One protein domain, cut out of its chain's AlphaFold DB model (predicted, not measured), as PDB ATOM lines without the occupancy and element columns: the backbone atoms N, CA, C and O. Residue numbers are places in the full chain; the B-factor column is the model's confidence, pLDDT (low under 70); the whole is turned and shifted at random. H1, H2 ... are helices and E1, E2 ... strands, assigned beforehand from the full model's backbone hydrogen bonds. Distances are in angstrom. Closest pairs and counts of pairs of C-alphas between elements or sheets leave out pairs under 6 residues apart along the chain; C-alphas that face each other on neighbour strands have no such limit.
ATOM      1  N   ARG A   2     214.499 191.463 299.360       93.25
ATOM      2  CA  ARG A   2     214.743 190.400 300.367       93.25
ATOM      3  C   ARG A   2     213.789 189.206 300.285       93.25
ATOM      4  O   ARG A   2     214.210 188.076 300.497       93.25
ATOM      5  N   GLN A   3     212.516 189.440 299.974       94.81
ATOM      6  CA  GLN A   3     211.559 188.351 299.768       94.81
ATOM      7  C   GLN A   3     211.969 187.455 298.587       94.81
ATOM      8  O   GLN A   3     212.138 186.257 298.773       94.81
ATOM      9  N   VAL A   4     212.242 188.058 297.424       96.25
ATOM     10  CA  VAL A   4     212.750 187.360 296.227       96.25
ATOM     11  C   VAL A   4     214.031 186.579 296.538       96.25
ATOM     12  O   VAL A   4     214.139 185.412 296.185       96.25
ATOM     13  N   GLU A   5     214.981 187.180 297.262       96.88
ATOM     14  CA  GLU A   5     216.205 186.491 297.694       96.88
ATOM     15  C   GLU A   5     215.898 185.233 298.523       96.88
ATOM     16  O   GLU A   5     216.486 184.180 298.285       96.88
ATOM     17  N   LYS A   6     214.981 185.324 299.497       97.19
ATOM     18  CA  LYS A   6     214.584 184.181 300.333       97.19
ATOM     19  C   LYS A   6     213.920 183.081 299.509       97.19
ATOM     20  O   LYS A   6     214.194 181.911 299.752       97.19
ATOM     21  N   GLU A   7     213.054 183.440 298.568       97.44
ATOM     22  CA  GLU A   7     212.360 182.484 297.699       97.44
ATOM     23  C   GLU A   7     213.346 181.750 296.782       97.44
ATOM     24  O   GLU A   7     213.368 180.523 296.775       97.44
ATOM     25  N   LEU A   8     214.259 182.471 296.130       97.56
ATOM     26  CA  LEU A   8     215.305 181.863 295.301       97.56
ATOM     27  C   LEU A   8     216.247 180.952 296.102       97.56
ATOM     28  O   LEU A   8     216.619 179.880 295.631       97.56
ATOM     29  N   LYS A   9     216.602 181.328 297.337       97.81
ATOM     30  CA  LYS A   9     217.394 180.453 298.217       97.81
ATOM     31  C   LYS A   9     216.648 179.167 298.577       97.81
ATOM     32  O   LYS A   9     217.272 178.113 298.638       97.81
ATOM     33  N   LYS A  10     215.328 179.227 298.789       97.81
ATOM     34  CA  LYS A  10     214.497 178.028 299.024       97.81
ATOM     35  C   LYS A  10     214.436 177.111 297.802       97.81
ATOM     36  O   LYS A  10     214.355 175.902 297.979       97.81
ATOM     37  N   LEU A  11     214.510 177.675 296.599       96.75
ATOM     38  CA  LEU A  11     214.615 176.929 295.339       96.75
ATOM     39  C   LEU A  11     216.029 176.357 295.091       96.75
ATOM     40  O   LEU A  11     216.255 175.695 294.087       96.75
ATOM     41  N   GLY A  12     216.978 176.573 296.010       97.38
ATOM     42  CA  GLY A  12     218.330 176.010 295.938       97.38
ATOM     43  C   GLY A  12     219.357 176.894 295.229       97.38
ATOM     44  O   GLY A  12     220.500 176.474 295.051       97.38
ATOM     45  N   HIS A  13     219.004 178.125 294.852       97.69
ATOM     46  CA  HIS A  13     219.945 179.033 294.199       97.69
ATOM     47  C   HIS A  13     220.865 179.735 295.204       97.69
ATOM     48  O   HIS A  13     220.449 180.200 296.271       97.69
ATOM     49  N   ARG A  14     222.126 179.925 294.807       97.94
ATOM     50  CA  ARG A  14     223.025 180.887 295.449       97.94
ATOM     51  C   ARG A  14     222.708 182.285 294.917       97.94
ATOM     52  O   ARG A  14     222.813 182.526 293.721       97.94
ATOM     53  N   VAL A  15     222.345 183.206 295.807       97.62
ATOM     54  CA  VAL A  15     221.882 184.550 295.427       97.62
ATOM     55  C   VAL A  15     222.842 185.621 295.929       97.62
ATOM     56  O   VAL A  15     223.176 185.654 297.115       97.62
ATOM     57  N   TYR A  16     223.218 186.532 295.035       97.62
ATOM     58  CA  TYR A  16     223.901 187.778 295.363       97.62
ATOM     59  C   TYR A  16     222.926 188.950 295.231       97.62
ATOM     60  O   TYR A  16     222.229 189.080 294.228       97.62
ATOM     61  N   VAL A  17     222.884 189.820 296.240       96.19
ATOM     62  CA  VAL A  17     222.074 191.052 296.252       96.19
ATOM     63  C   VAL A  17     222.984 192.281 296.323       96.19
ATOM     64  O   VAL A  17     224.120 192.144 296.775       96.19
ATOM     65  N   PRO A  18     222.540 193.480 295.907       95.06
ATOM     66  CA  PRO A  18     223.323 194.717 296.001       95.06
ATOM     67  C   PRO A  18     223.931 194.936 297.394       95.06
ATOM     68  O   PRO A  18     223.204 194.869 298.386       95.06
ATOM     69  N   LYS A  19     225.229 195.269 297.488       94.19
ATOM     70  CA  LYS A  19     225.883 195.601 298.774       94.19
ATOM     71  C   LYS A  19     225.163 196.721 299.526       94.19
ATOM     72  O   LYS A  19     225.059 196.683 300.747       94.19
ATOM     73  N   SER A  20     224.607 197.693 298.800       92.75
ATOM     74  CA  SER A  20     223.851 198.792 299.404       92.75
ATOM     75  C   SER A  20     222.676 198.319 300.263       92.75
ATOM     76  O   SER A  20     222.284 199.033 301.174       92.75
ATOM     77  N   LEU A  21     222.088 197.151 299.972       93.62
ATOM     78  CA  LEU A  21     220.962 196.622 300.743       93.62
ATOM     79  C   LEU A  21     221.382 196.269 302.173       93.62
ATOM     80  O   LEU A  21     220.700 196.641 303.121       93.62
ATOM     81  N   ASP A  22     222.532 195.616 302.317       93.94
ATOM     82  CA  ASP A  22     223.114 195.283 303.615       93.94
ATOM     83  C   ASP A  22     223.532 196.540 304.389       93.94
ATOM     84  O   ASP A  22     223.200 196.690 305.562       93.94
ATOM     85  N   LEU A  23     224.152 197.511 303.706       94.81
ATOM     86  CA  LEU A  23     224.512 198.786 304.328       94.81
ATOM     87  C   LEU A  23     223.289 199.542 304.876       94.81
ATOM     88  O   LEU A  23     223.365 200.140 305.949       94.81
ATOM     89  N   ILE A  24     222.168 199.527 304.146       94.25
ATOM     90  CA  ILE A  24     220.917 200.173 304.576       94.25
ATOM     91  C   ILE A  24     220.345 199.473 305.810       94.25
ATOM     92  O   ILE A  24     219.926 200.141 306.751       94.25
ATOM     93  N   GLU A  25     220.305 198.143 305.795       93.56
ATOM     94  CA  GLU A  25     219.626 197.355 306.825       93.56
ATOM     95  C   GLU A  25     220.446 197.236 308.117       93.56
ATOM     96  O   GLU A  25     219.878 197.332 309.202       93.56
ATOM     97  N   ASN A  26     221.768 197.074 308.006       94.75
ATOM     98  CA  ASN A  26     222.628 196.691 309.131       94.75
ATOM     99  C   ASN A  26     223.642 197.771 309.538       94.75
ATOM    100  O   ASN A  26     224.163 197.731 310.650       94.75
ATOM    101  N   HIS A  27     223.913 198.752 308.670       94.00
ATOM    102  CA  HIS A  27     224.967 199.754 308.888       94.00
ATOM    103  C   HIS A  27     224.462 201.206 308.856       94.00
ATOM    104  O   HIS A  27     225.257 202.143 308.846       94.00
ATOM    105  N   GLY A  28     223.140 201.413 308.845       93.38
ATOM    106  CA  GLY A  28     222.527 202.742 308.930       93.38
ATOM    107  C   GLY A  28     222.758 203.636 307.707       93.38
ATOM    108  O   GLY A  28     222.529 204.846 307.780       93.38
ATOM    109  N   PHE A  29     223.197 203.070 306.578       94.69
ATOM    110  CA  PHE A  29     223.440 203.834 305.360       94.69
ATOM    111  C   PHE A  29     222.134 204.411 304.813       94.69
ATOM    112  O   PHE A  29     221.158 203.700 304.570       94.69
ATOM    113  N   LYS A  30     222.126 205.719 304.551       94.44
ATOM    114  CA  LYS A  30     220.999 206.412 303.921       94.44
ATOM    115  C   LYS A  30     221.392 206.829 302.518       94.44
ATOM    116  O   LYS A  30     222.304 207.631 302.337       94.44
ATOM    117  N   LYS A  31     220.670 206.317 301.519       91.19
ATOM    118  CA  LYS A  31     220.946 206.631 300.116       91.19
ATOM    119  C   LYS A  31     220.809 208.143 299.863       91.19
ATOM    120  O   LYS A  31     219.713 208.679 300.042       91.19
ATOM    121  N   PRO A  32     221.865 208.829 299.391       94.50
ATOM    122  CA  PRO A  32     221.799 210.269 299.164       94.50
ATOM    123  C   PRO A  32     220.821 210.660 298.046       94.50
ATOM    124  O   PRO A  32     220.726 210.003 297.003       94.50
ATOM    125  N   LEU A  33     220.119 211.779 298.244       93.50
ATOM    126  CA  LEU A  33     219.147 212.306 297.277       93.50
ATOM    127  C   LEU A  33     219.801 213.172 296.192       93.50
ATOM    128  O   LEU A  33     219.329 213.204 295.052       93.50
ATOM    129  N   THR A  34     220.913 213.832 296.513       96.81
ATOM    130  CA  THR A  34     221.650 214.690 295.579       96.81
ATOM    131  C   THR A  34     222.624 213.876 294.731       96.81
ATOM    132  O   THR A  34     223.134 212.840 295.161       96.81
ATOM    133  N   VAL A  35     222.921 214.358 293.522       94.31
ATOM    134  CA  VAL A  35     223.944 213.746 292.656       94.31
ATOM    135  C   VAL A  35     225.305 213.749 293.356       94.31
ATOM    136  O   VAL A  35     225.936 212.703 293.433       94.31
ATOM    137  N   LYS A  36     225.706 214.880 293.953       97.19
ATOM    138  CA  LYS A  36     226.967 215.002 294.705       97.19
ATOM    139  C   LYS A  36     227.086 213.953 295.814       97.19
ATOM    140  O   LYS A  36     228.118 213.304 295.922       97.19
ATOM    141  N   GLY A  37     226.027 213.754 296.604       97.12
ATOM    142  CA  GLY A  37     226.025 212.739 297.656       97.12
ATOM    143  C   GLY A  37     226.122 211.319 297.099       97.12
ATOM    144  O   GLY A  37     226.859 210.502 297.638       97.12
ATOM    145  N   ARG A  38     225.428 211.023 295.991       94.88
ATOM    146  CA  ARG A  38     225.527 209.709 295.335       94.88
ATOM    147  C   ARG A  38     226.923 209.444 294.777       94.88
ATOM    148  O   ARG A  38     227.390 208.326 294.912       94.88
ATOM    149  N   LEU A  39     227.581 210.452 294.203       96.69
ATOM    150  CA  LEU A  39     228.963 210.339 293.725       96.69
ATOM    151  C   LEU A  39     229.944 210.076 294.873       96.69
ATOM    152  O   LEU A  39     230.826 209.241 294.729       96.69
ATOM    153  N   ALA A  40     229.768 210.742 296.020       97.25
ATOM    154  CA  ALA A  40     230.587 210.484 297.204       97.25
ATOM    155  C   ALA A  40     230.404 209.047 297.721       97.25
ATOM    156  O   ALA A  40     231.387 208.343 297.928       97.25
ATOM    157  N   ALA A  41     229.155 208.585 297.846       96.06
ATOM    158  CA  ALA A  41     228.864 207.214 298.263       96.06
ATOM    159  C   ALA A  41     229.380 206.168 297.257       96.06
ATOM    160  O   ALA A  41     229.821 205.096 297.655       96.06
ATOM    161  N   GLU A  42     229.334 206.473 295.958       96.19
ATOM    162  CA  GLU A  42     229.908 205.621 294.914       96.19
ATOM    163  C   GLU A  42     231.433 205.526 295.044       96.19
ATOM    164  O   GLU A  42     231.972 204.425 295.015       96.19
ATOM    165  N   ALA A  43     232.121 206.653 295.257       96.62
ATOM    166  CA  ALA A  43     233.571 206.679 295.457       96.62
ATOM    167  C   ALA A  43     234.006 205.924 296.723       96.62
ATOM    168  O   ALA A  43     235.053 205.282 296.731       96.62
ATOM    169  N   GLU A  44     233.200 205.981 297.784       96.62
ATOM    170  CA  GLU A  44     233.475 205.300 299.051       96.62
ATOM    171  C   GLU A  44     233.225 203.788 298.978       96.62
ATOM    172  O   GLU A  44     234.001 202.988 299.501       96.62
ATOM    173  N   HIS A  45     232.120 203.372 298.357       95.94
ATOM    174  CA  HIS A  45     231.654 201.989 298.450       95.94
ATOM    175  C   HIS A  45     231.847 201.159 297.183       95.94
ATOM    176  O   HIS A  45     231.715 199.932 297.281       95.94
ATOM    177  N   ASN A  46     232.155 201.805 296.053       96.62
ATOM    178  CA  ASN A  46     232.325 201.215 294.725       96.62
ATOM    179  C   ASN A  46     231.156 200.295 294.339       96.62
ATOM    180  O   ASN A  46     231.355 199.126 294.004       96.62
ATOM    181  N   PHE A  47     229.918 200.785 294.453       96.19
ATOM    182  CA  PHE A  47     228.739 199.954 294.213       96.19
ATOM    183  C   PHE A  47     228.721 199.399 292.790       96.19
ATOM    184  O   PHE A  47     228.447 198.217 292.611       96.19
ATOM    185  N   LEU A  48     229.041 200.214 291.785       95.44
ATOM    186  CA  LEU A  48     229.004 199.814 290.384       95.44
ATOM    187  C   LEU A  48     229.996 198.687 290.081       95.44
ATOM    188  O   LEU A  48     229.613 197.686 289.477       95.44
ATOM    189  N   GLY A  49     231.249 198.822 290.525       96.56
ATOM    190  CA  GLY A  49     232.251 197.768 290.351       96.56
ATOM    191  C   GLY A  49     231.833 196.472 291.049       96.56
ATOM    192  O   GLY A  49     231.892 195.397 290.460       96.56
ATOM    193  N   GLU A  50     231.301 196.590 292.265       97.00
ATOM    194  CA  GLU A  50     230.816 195.462 293.063       97.00
ATOM    195  C   GLU A  50     229.647 194.719 292.389       97.00
ATOM    196  O   GLU A  50     229.607 193.486 292.376       97.00
ATOM    197  N   HIS A  51     228.725 195.453 291.758       97.38
ATOM    198  CA  HIS A  51     227.667 194.869 290.936       97.38
ATOM    199  C   HIS A  51     228.233 194.075 289.757       97.38
ATOM    200  O   HIS A  51     227.796 192.950 289.504       97.38
ATOM    201  N   PHE A  52     229.217 194.624 289.046       97.94
ATOM    202  CA  PHE A  52     229.806 193.959 287.883       97.94
ATOM    203  C   PHE A  52     230.586 192.703 288.266       97.94
ATOM    204  O   PHE A  52     230.465 191.687 287.579       97.94
ATOM    205  N   ASP A  53     231.317 192.728 289.380       98.25
ATOM    206  CA  ASP A  53     232.010 191.549 289.899       98.25
ATOM    207  C   ASP A  53     231.017 190.434 290.249       98.25
ATOM    208  O   ASP A  53     231.192 189.288 289.823       98.25
ATOM    209  N   LYS A  54     229.905 190.771 290.919       98.31
ATOM    210  CA  LYS A  54     228.816 189.816 291.181       98.31
ATOM    211  C   LYS A  54     228.262 189.209 289.895       98.31
ATOM    212  O   LYS A  54     228.146 187.984 289.810       98.31
ATOM    213  N   ILE A  55     227.968 190.026 288.881       98.62
ATOM    214  CA  ILE A  55     227.473 189.558 287.573       98.62
ATOM    215  C   ILE A  55     228.491 188.623 286.915       98.62
ATOM    216  O   ILE A  55     228.130 187.546 286.441       98.62
ATOM    217  N   LYS A  56     229.775 188.994 286.923       98.31
ATOM    218  CA  LYS A  56     230.861 188.193 286.347       98.31
ATOM    219  C   LYS A  56     230.924 186.796 286.962       98.31
ATOM    220  O   LYS A  56     231.062 185.820 286.219       98.31
ATOM    221  N   THR A  57     230.778 186.702 288.284       98.06
ATOM    222  CA  THR A  57     230.809 185.432 289.030       98.06
ATOM    223  C   THR A  57     229.509 184.629 288.992       98.06
ATOM    224  O   THR A  57     229.508 183.478 289.414       98.06
ATOM    225  N   SER A  58     228.412 185.211 288.503       98.31
ATOM    226  CA  SER A  58     227.097 184.564 288.472       98.31
ATOM    227  C   SER A  58     226.835 183.879 287.131       98.31
ATOM    228  O   SER A  58     227.387 184.271 286.099       98.31
ATOM    229  N   ASP A  59     225.952 182.883 287.122       98.38
ATOM    230  CA  ASP A  59     225.486 182.229 285.888       98.38
ATOM    231  C   ASP A  59     224.415 183.058 285.159       98.38
ATOM    232  O   ASP A  59     224.284 183.013 283.930       98.38
ATOM    233  N   ALA A  60     223.654 183.841 285.922       98.25
ATOM    234  CA  ALA A  60     222.534 184.631 285.439       98.25
ATOM    235  C   ALA A  60     222.310 185.889 286.285       98.25
ATOM    236  O   ALA A  60     222.781 185.989 287.419       98.25
ATOM    237  N   VAL A  61     221.532 186.823 285.738       98.56
ATOM    238  CA  VAL A  61     220.986 187.976 286.458       98.56
ATOM    239  C   VAL A  61     219.462 187.914 286.457       98.56
ATOM    240  O   VAL A  61     218.854 187.623 285.430       98.56
ATOM    241  N   LEU A  62     218.845 188.217 287.601       98.62
ATOM    242  CA  LEU A  62     217.407 188.451 287.711       98.62
ATOM    243  C   LEU A  62     217.165 189.922 288.033       98.62
ATOM    244  O   LEU A  62     217.560 190.413 289.093       98.62
ATOM    245  N   VAL A  63     216.456 190.605 287.145       98.38
ATOM    246  CA  VAL A  63     216.004 191.972 287.365       98.38
ATOM    247  C   VAL A  63     214.611 191.951 287.984       98.38
ATOM    248  O   VAL A  63     213.650 191.457 287.401       98.38
ATOM    249  N   VAL A  64     214.502 192.532 289.176       97.75
ATOM    250  CA  VAL A  64     213.241 192.693 289.911       97.75
ATOM    251  C   VAL A  64     212.624 194.048 289.538       97.75
ATOM    252  O   VAL A  64     212.728 195.027 290.283       97.75
ATOM    253  N   ASN A  65     212.048 194.123 288.340       97.81
ATOM    254  CA  ASN A  65     211.529 195.342 287.718       97.81
ATOM    255  C   ASN A  65     210.087 195.658 288.145       97.81
ATOM    256  O   ASN A  65     209.164 195.546 287.355       97.81
ATOM    257  N   HIS A  66     209.877 196.042 289.405       97.25
ATOM    258  CA  HIS A  66     208.578 196.568 289.846       97.25
ATOM    259  C   HIS A  66     208.316 197.985 289.319       97.25
ATOM    260  O   HIS A  66     209.250 198.744 289.044       97.25
ATOM    261  N   ASP A  67     207.042 198.371 289.298       97.81
ATOM    262  CA  ASP A  67     206.590 199.728 288.995       97.81
ATOM    263  C   ASP A  67     207.342 200.780 289.814       97.81
ATOM    264  O   ASP A  67     207.518 200.674 291.034       97.81
ATOM    265  N   LYS A  68     207.795 201.836 289.137       96.50
ATOM    266  CA  LYS A  68     208.516 202.933 289.785       96.50
ATOM    267  C   LYS A  68     208.456 204.192 288.938       96.50
ATOM    268  O   LYS A  68     208.474 204.132 287.718       96.50
ATOM    269  N   LYS A  69     208.439 205.358 289.594       93.81
ATOM    270  CA  LYS A  69     208.375 206.677 288.930       93.81
ATOM    271  C   LYS A  69     207.180 206.820 287.966       93.81
ATOM    272  O   LYS A  69     207.293 207.504 286.958       93.81
ATOM    273  N   GLY A  70     206.063 206.152 288.260       96.12
ATOM    274  CA  GLY A  70     204.885 206.137 287.385       96.12
ATOM    275  C   GLY A  70     205.054 205.319 286.101       96.12
ATOM    276  O   GLY A  70     204.188 205.379 285.238       96.12
ATOM    277  N   ILE A  71     206.144 204.559 285.966       96.62
ATOM    278  CA  ILE A  71     206.407 203.677 284.828       96.62
ATOM    279  C   ILE A  71     206.203 202.235 285.294       96.62
ATOM    280  O   ILE A  71     206.787 201.816 286.300       96.62
ATOM    281  N   LYS A  72     205.365 201.501 284.561       98.06
ATOM    282  CA  LYS A  72     205.114 200.080 284.796       98.06
ATOM    283  C   LYS A  72     206.362 199.259 284.468       98.06
ATOM    284  O   LYS A  72     207.041 199.572 283.493       98.06
ATOM    285  N   ASP A  73     206.653 198.240 285.271       98.00
ATOM    286  CA  ASP A  73     207.745 197.283 285.045       98.00
ATOM    287  C   ASP A  73     209.148 197.935 284.922       98.00
ATOM    288  O   ASP A  73     210.025 197.470 284.191       98.00
ATOM    289  N   TYR A  74     209.355 199.060 285.618       98.25
ATOM    290  CA  TYR A  74     210.455 200.013 285.411       98.25
ATOM    291  C   TYR A  74     211.870 199.422 285.527       98.25
ATOM    292  O   TYR A  74     212.225 198.772 286.515       98.25
ATOM    293  N   ILE A  75     212.741 199.809 284.587       98.31
ATOM    294  CA  ILE A  75     214.182 199.519 284.600       98.31
ATOM    295  C   ILE A  75     214.961 200.837 284.567       98.31
ATOM    296  O   ILE A  75     214.900 201.590 283.603       98.31
ATOM    297  N   GLY A  76     215.704 201.146 285.631       96.50
ATOM    298  CA  GLY A  76     216.510 202.371 285.708       96.50
ATOM    299  C   GLY A  76     217.890 202.238 285.062       96.50
ATOM    300  O   GLY A  76     218.366 201.132 284.837       96.50
ATOM    301  N   GLY A  77     218.576 203.369 284.858       95.75
ATOM    302  CA  GLY A  77     219.877 203.416 284.171       95.75
ATOM    303  C   GLY A  77     220.962 202.487 284.738       95.75
ATOM    304  O   GLY A  77     221.639 201.823 283.964       95.75
ATOM    305  N   ASN A  78     221.096 202.363 286.067       94.56
ATOM    306  CA  ASN A  78     222.061 201.415 286.654       94.56
ATOM    307  C   ASN A  78     221.729 199.963 286.286       94.56
ATOM    308  O   ASN A  78     222.605 199.219 285.871       94.56
ATOM    309  N   THR A  79     220.459 199.580 286.392       97.50
ATOM    310  CA  THR A  79     220.000 198.230 286.047       97.50
ATOM    311  C   THR A  79     220.130 197.959 284.550       97.50
ATOM    312  O   THR A  79     220.537 196.873 284.164       97.50
ATOM    313  N   PHE A  80     219.852 198.952 283.702       98.31
ATOM    314  CA  PHE A  80     220.098 198.856 282.263       98.31
ATOM    315  C   PHE A  80     221.580 198.584 281.961       98.31
ATOM    316  O   PHE A  80     221.900 197.695 281.174       98.31
ATOM    317  N   LEU A  81     222.492 199.285 282.642       97.94
ATOM    318  CA  LEU A  81     223.932 199.068 282.505       97.94
ATOM    319  C   LEU A  81     224.359 197.671 282.992       97.94
ATOM    320  O   LEU A  81     225.127 196.995 282.313       97.94
ATOM    321  N   GLU A  82     223.828 197.209 284.126       98.38
ATOM    322  CA  GLU A  82     224.036 195.846 284.639       98.38
ATOM    323  C   GLU A  82     223.559 194.777 283.642       98.38
ATOM    324  O   GLU A  82     224.275 193.805 283.391       98.38
ATOM    325  N   MET A  83     222.387 194.966 283.023       98.69
ATOM    326  CA  MET A  83     221.890 194.085 281.961       98.69
ATOM    327  C   MET A  83     222.831 194.080 280.752       98.69
ATOM    328  O   MET A  83     223.137 193.010 280.229       98.69
ATOM    329  N   GLY A  84     223.350 195.243 280.346       98.50
ATOM    330  CA  GLY A  84     224.334 195.346 279.267       98.50
ATOM    331  C   GLY A  84     225.628 194.582 279.565       98.50
ATOM    332  O   GLY A  84     226.134 193.856 278.708       98.50
ATOM    333  N   VAL A  85     226.138 194.667 280.799       98.50
ATOM    334  CA  VAL A  85     227.307 193.886 281.242       98.50
ATOM    335  C   VAL A  85     227.003 192.388 281.240       98.50
ATOM    336  O   VAL A  85     227.808 191.599 280.745       98.50
ATOM    337  N   ALA A  86     225.835 191.986 281.744       98.75
ATOM    338  CA  ALA A  86     225.397 190.595 281.710       98.75
ATOM    339  C   ALA A  86     225.323 190.065 280.268       98.75
ATOM    340  O   ALA A  86     225.832 188.978 279.991       98.75
ATOM    341  N   PHE A  87     224.778 190.857 279.343       98.69
ATOM    342  CA  PHE A  87     224.692 190.525 277.923       98.69
ATOM    343  C   PHE A  87     226.079 190.365 277.288       98.69
ATOM    344  O   PHE A  87     226.354 189.343 276.660       98.69
ATOM    345  N   TYR A  88     226.982 191.325 277.513       98.56
ATOM    346  CA  TYR A  88     228.364 191.264 277.025       98.56
ATOM    347  C   TYR A  88     229.099 190.007 277.520       98.56
ATOM    348  O   TYR A  88     229.786 189.330 276.754       98.56
ATOM    349  N   LEU A  89     228.897 189.649 278.789       98.50
ATOM    350  CA  LEU A  89     229.467 188.453 279.411       98.50
ATOM    351  C   LEU A  89     228.692 187.161 279.093       98.50
ATOM    352  O   LEU A  89     229.004 186.115 279.664       98.50
ATOM    353  N   LYS A  90     227.699 187.219 278.193       98.50
ATOM    354  CA  LYS A  90     226.856 186.091 277.761       98.50
ATOM    355  C   LYS A  90     226.131 185.389 278.917       98.50
ATOM    356  O   LYS A  90     225.908 184.179 278.877       98.50
ATOM    357  N   LYS A  91     225.775 186.137 279.962       98.44
ATOM    358  CA  LYS A  91     224.980 185.640 281.092       98.44
ATOM    359  C   LYS A  91     223.511 185.555 280.696       98.44
ATOM    360  O   LYS A  91     223.036 186.351 279.886       98.44
ATOM    361  N   LYS A  92     222.769 184.619 281.295       98.31
ATOM    362  CA  LYS A  92     221.307 184.605 281.147       98.31
ATOM    363  C   LYS A  92     220.719 185.825 281.854       98.31
ATOM    364  O   LYS A  92     221.086 186.114 282.992       98.31
ATOM    365  N   ILE A  93     219.805 186.519 281.189       98.81
ATOM    366  CA  ILE A  93     219.112 187.685 281.740       98.81
ATOM    367  C   ILE A  93     217.652 187.306 281.938       98.81
ATOM    368  O   ILE A  93     216.974 186.925 280.986       98.81
ATOM    369  N   PHE A  94     217.175 187.424 283.169       98.69
ATOM    370  CA  PHE A  94     215.781 187.226 283.532       98.69
ATOM    371  C   PHE A  94     215.165 188.554 283.960       98.69
ATOM    372  O   PHE A  94     215.784 189.317 284.705       98.69
ATOM    373  N   LEU A  95     213.934 188.806 283.527       98.62
ATOM    374  CA  LEU A  95     213.098 189.868 284.080       98.62
ATOM    375  C   LEU A  95     211.948 189.238 284.856       98.62
ATOM    376  O   LEU A  95     211.298 188.305 284.373       98.62
ATOM    377  N   LEU A  96     211.681 189.759 286.053       98.38
ATOM    378  CA  LEU A  96     210.549 189.299 286.847       98.38
ATOM    379  C   LEU A  96     209.225 189.626 286.145       98.38
ATOM    380  O   LEU A  96     208.342 188.775 286.077       98.38
ATOM    381  N   TYR A  97     209.124 190.820 285.569       98.44
ATOM    382  CA  TYR A  97     207.974 191.296 284.804       98.44
ATOM    383  C   TYR A  97     208.378 191.678 283.372       98.44
ATOM    384  O   TYR A  97     209.575 191.738 283.082       98.44
ATOM    385  N   PRO A  98     207.421 191.901 282.451       98.31
ATOM    386  CA  PRO A  98     207.714 192.220 281.054       98.31
ATOM    387  C   PRO A  98     208.655 193.413 280.847       98.31
ATOM    388  O   PRO A  98     208.901 194.214 281.747       98.31
ATOM    389  N   VAL A  99     209.186 193.532 279.628       98.06
ATOM    390  CA  VAL A  99     210.012 194.680 279.238       98.06
ATOM    391  C   VAL A  99     209.169 195.966 279.330       98.06
ATOM    392  O   VAL A  99     208.100 196.020 278.718       98.06
ATOM    393  N   PRO A 100     209.613 196.995 280.077       97.50
ATOM    394  CA  PRO A 100     208.889 198.255 280.184       97.50
ATOM    395  C   PRO A 100     208.993 199.091 278.908       97.50
ATOM    396  O   PRO A 100     210.014 199.077 278.220       97.50
ATOM    397  N   LYS A 101     207.980 199.929 278.668       96.75
ATOM    398  CA  LYS A 101     208.027 200.972 277.636       96.75
ATOM    399  C   LYS A 101     208.927 202.123 278.093       96.75
ATOM    400  O   LYS A 101     208.562 202.867 279.006       96.75
ATOM    401  N   MET A 102     210.097 202.257 277.475       96.00
ATOM    402  CA  MET A 102     211.137 203.239 277.817       96.00
ATOM    403  C   MET A 102     211.854 203.732 276.555       96.00
ATOM    404  O   MET A 102     211.785 203.081 275.517       96.00
ATOM    405  N   ASP A 103     212.596 204.838 276.642       97.00
ATOM    406  CA  ASP A 103     213.318 205.411 275.487       97.00
ATOM    407  C   ASP A 103     214.383 204.467 274.889       97.00
ATOM    408  O   ASP A 103     214.783 204.628 273.742       97.00
ATOM    409  N   TYR A 104     214.819 203.472 275.663       96.19
ATOM    410  CA  TYR A 104     215.792 202.431 275.304       96.19
ATOM    411  C   TYR A 104     215.150 201.030 275.255       96.19
ATOM    412  O   TYR A 104     215.768 200.013 275.577       96.19
ATOM    413  N   GLU A 105     213.857 200.961 274.923       95.62
ATOM    414  CA  GLU A 105     213.115 199.698 274.813       95.62
ATOM    415  C   GLU A 105     213.722 198.758 273.756       95.62
ATOM    416  O   GLU A 105     213.775 197.545 273.975       95.62
ATOM    417  N   LEU A 106     214.239 199.301 272.647       97.69
ATOM    418  CA  LEU A 106     214.906 198.516 271.603       97.69
ATOM    419  C   LEU A 106     216.073 197.709 272.180       97.69
ATOM    420  O   LEU A 106     216.174 196.508 271.932       97.69
ATOM    421  N   GLU A 107     216.929 198.342 272.980       98.31
ATOM    422  CA  GLU A 107     218.084 197.706 273.608       98.31
ATOM    423  C   GLU A 107     217.657 196.659 274.642       98.31
ATOM    424  O   GLU A 107     218.262 195.587 274.717       98.31
ATOM    425  N   LEU A 108     216.590 196.925 275.409       98.31
ATOM    426  CA  LEU A 108     216.024 195.949 276.346       98.31
ATOM    427  C   LEU A 108     215.565 194.670 275.630       98.31
ATOM    428  O   LEU A 108     215.878 193.572 276.092       98.31
ATOM    429  N   HIS A 109     214.888 194.792 274.483       98.31
ATOM    430  CA  HIS A 109     214.495 193.635 273.666       98.31
ATOM    431  C   HIS A 109     215.688 192.970 272.973       98.31
ATOM    432  O   HIS A 109     215.739 191.743 272.878       98.31
ATOM    433  N   ALA A 110     216.676 193.747 272.520       98.31
ATOM    434  CA  ALA A 110     217.874 193.229 271.856       98.31
ATOM    435  C   ALA A 110     218.704 192.306 272.763       98.31
ATOM    436  O   ALA A 110     219.308 191.347 272.278       98.31
ATOM    437  N   MET A 111     218.674 192.541 274.079       98.50
ATOM    438  CA  MET A 111     219.294 191.668 275.082       98.50
ATOM    439  C   MET A 111     218.559 190.331 275.286       98.50
ATOM    440  O   MET A 111     219.093 189.447 275.955       98.50
ATOM    441  N   ARG A 112     217.367 190.157 274.692       98.12
ATOM    442  CA  ARG A 112     216.545 188.930 274.703       98.12
ATOM    443  C   ARG A 112     216.374 188.312 276.099       98.12
ATOM    444  O   ARG A 112     216.703 187.136 276.291       98.12
ATOM    445  N   PRO A 113     215.874 189.073 277.086       98.38
ATOM    446  CA  PRO A 113     215.660 188.529 278.415       98.38
ATOM    447  C   PRO A 113     214.565 187.455 278.428       98.38
ATOM    448  O   PRO A 113     213.608 187.496 277.655       98.38
ATOM    449  N   VAL A 114     214.663 186.526 279.377       98.62
ATOM    450  CA  VAL A 114     213.598 185.569 279.692       98.62
ATOM    451  C   VAL A 114     212.637 186.208 280.696       98.62
ATOM    452  O   VAL A 114     213.048 186.633 281.775       98.62
ATOM    453  N   ILE A 115     211.352 186.276 280.350       98.44
ATOM    454  CA  ILE A 115     210.325 186.928 281.176       98.44
ATOM    455  C   ILE A 115     209.621 185.889 282.060       98.44
ATOM    456  O   ILE A 115     209.002 184.937 281.567       98.44
ATOM    457  N   LEU A 116     209.690 186.093 283.376       98.12
ATOM    458  CA  LEU A 116     209.148 185.163 284.371       98.12
ATOM    459  C   LEU A 116     207.657 185.369 284.664       98.12
ATOM    460  O   LEU A 116     206.999 184.431 285.105       98.12
TER     461      LEU A 116
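This is residues 2 to 116 of the 123 residues of an uncharacterized protein of Candidatus Beckwithbacteria bacterium RIFCSPHIGHO2_12_FULL_47_17 (UniProt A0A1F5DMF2). The core is a small two-stranded parallel sheet, E1 and E2, with H5 packed on both strands and H4 side by side with H5. H2 and H3 make an arm at the start of H4, where residues 33 to 39 stick out, while H1 lies away from the other helices and H6 sits near H5. The printed part has 115 residues, with six named helices and two named strands in the order H1, H2, H3, H4, E1, H5, E2, H6, and its class is mostly helix. The whole is compact, with a radius of gyration of the C-alphas of 14.6 A and spans of 36 by 35 by 27 A.

H1, residues 2 to 10, touches no helix. H2, residues 19 to 26, is apart from H1. H3, residues 35 to 45, is only just apart from H2, their closest C-alphas being 8.5 A from each other. H4, residues 47 to 57, only just touches H2, with 3 pairs of C-alphas within 8 A, the closest those of Lys 19 and Phe 47 at 6.9 A; the two run opposite ways at a steep tilt of 67 degrees. H3 and H4 are close but not clearly touching, the closest C-alphas being those of Glu 42 and Leu 48 at 7.4 A, at a steep tilt of 49 degrees. E1, residues 60 to 63, and E2, residues 92 to 95, are parallel neighbours at 16 degrees; N 63 and O 94 are 2.8 A apart and N 94 and O 61 are 2.8 A apart, both within hydrogen-bond range. H5, residues 77 to 88, touches H4 with residues 82 to 86 alone, the same way at a shallow tilt of 27 degrees; the closest C-alphas are those of Ile 55 and Ala 86, 6.3 A. The C-alphas of Val 61 and Ala 86, the closest of E1 and H5, are 7.0 A apart. E1, H5 and E2 form a strand-helix-strand unit, two parallel neighbour strands with a helix between them in the chain, and its crossover is right-handed. H6, residues 105 to 110, is close to H5 but not clearly touching it, the closest C-alphas being those of Phe 80 and Leu 108 at 7.7 A. In H1 to H6 every O i to N i+4 pair is within hydrogen-bond range.

H1 begins at C-alpha 2, (214.743, 190.400, 300.367). H3, H4 and H5 measure 15.2 A, 15.6 A and 16.5 A from first to last C-alpha. H6 ends at C-alpha 110, (217.874, 193.229, 271.856). Residues 94 to 95 of E2 also pair, parallel, with residues 114 to 115.

The two C-alphas farthest apart, of Leu 11 and Lys 36, are 40.0 A apart. The printed part has no cut. The link from E1 to H5 is long, with 13 residues. Mean pLDDT of the printed part is 96.9, and no printed residue is under 70.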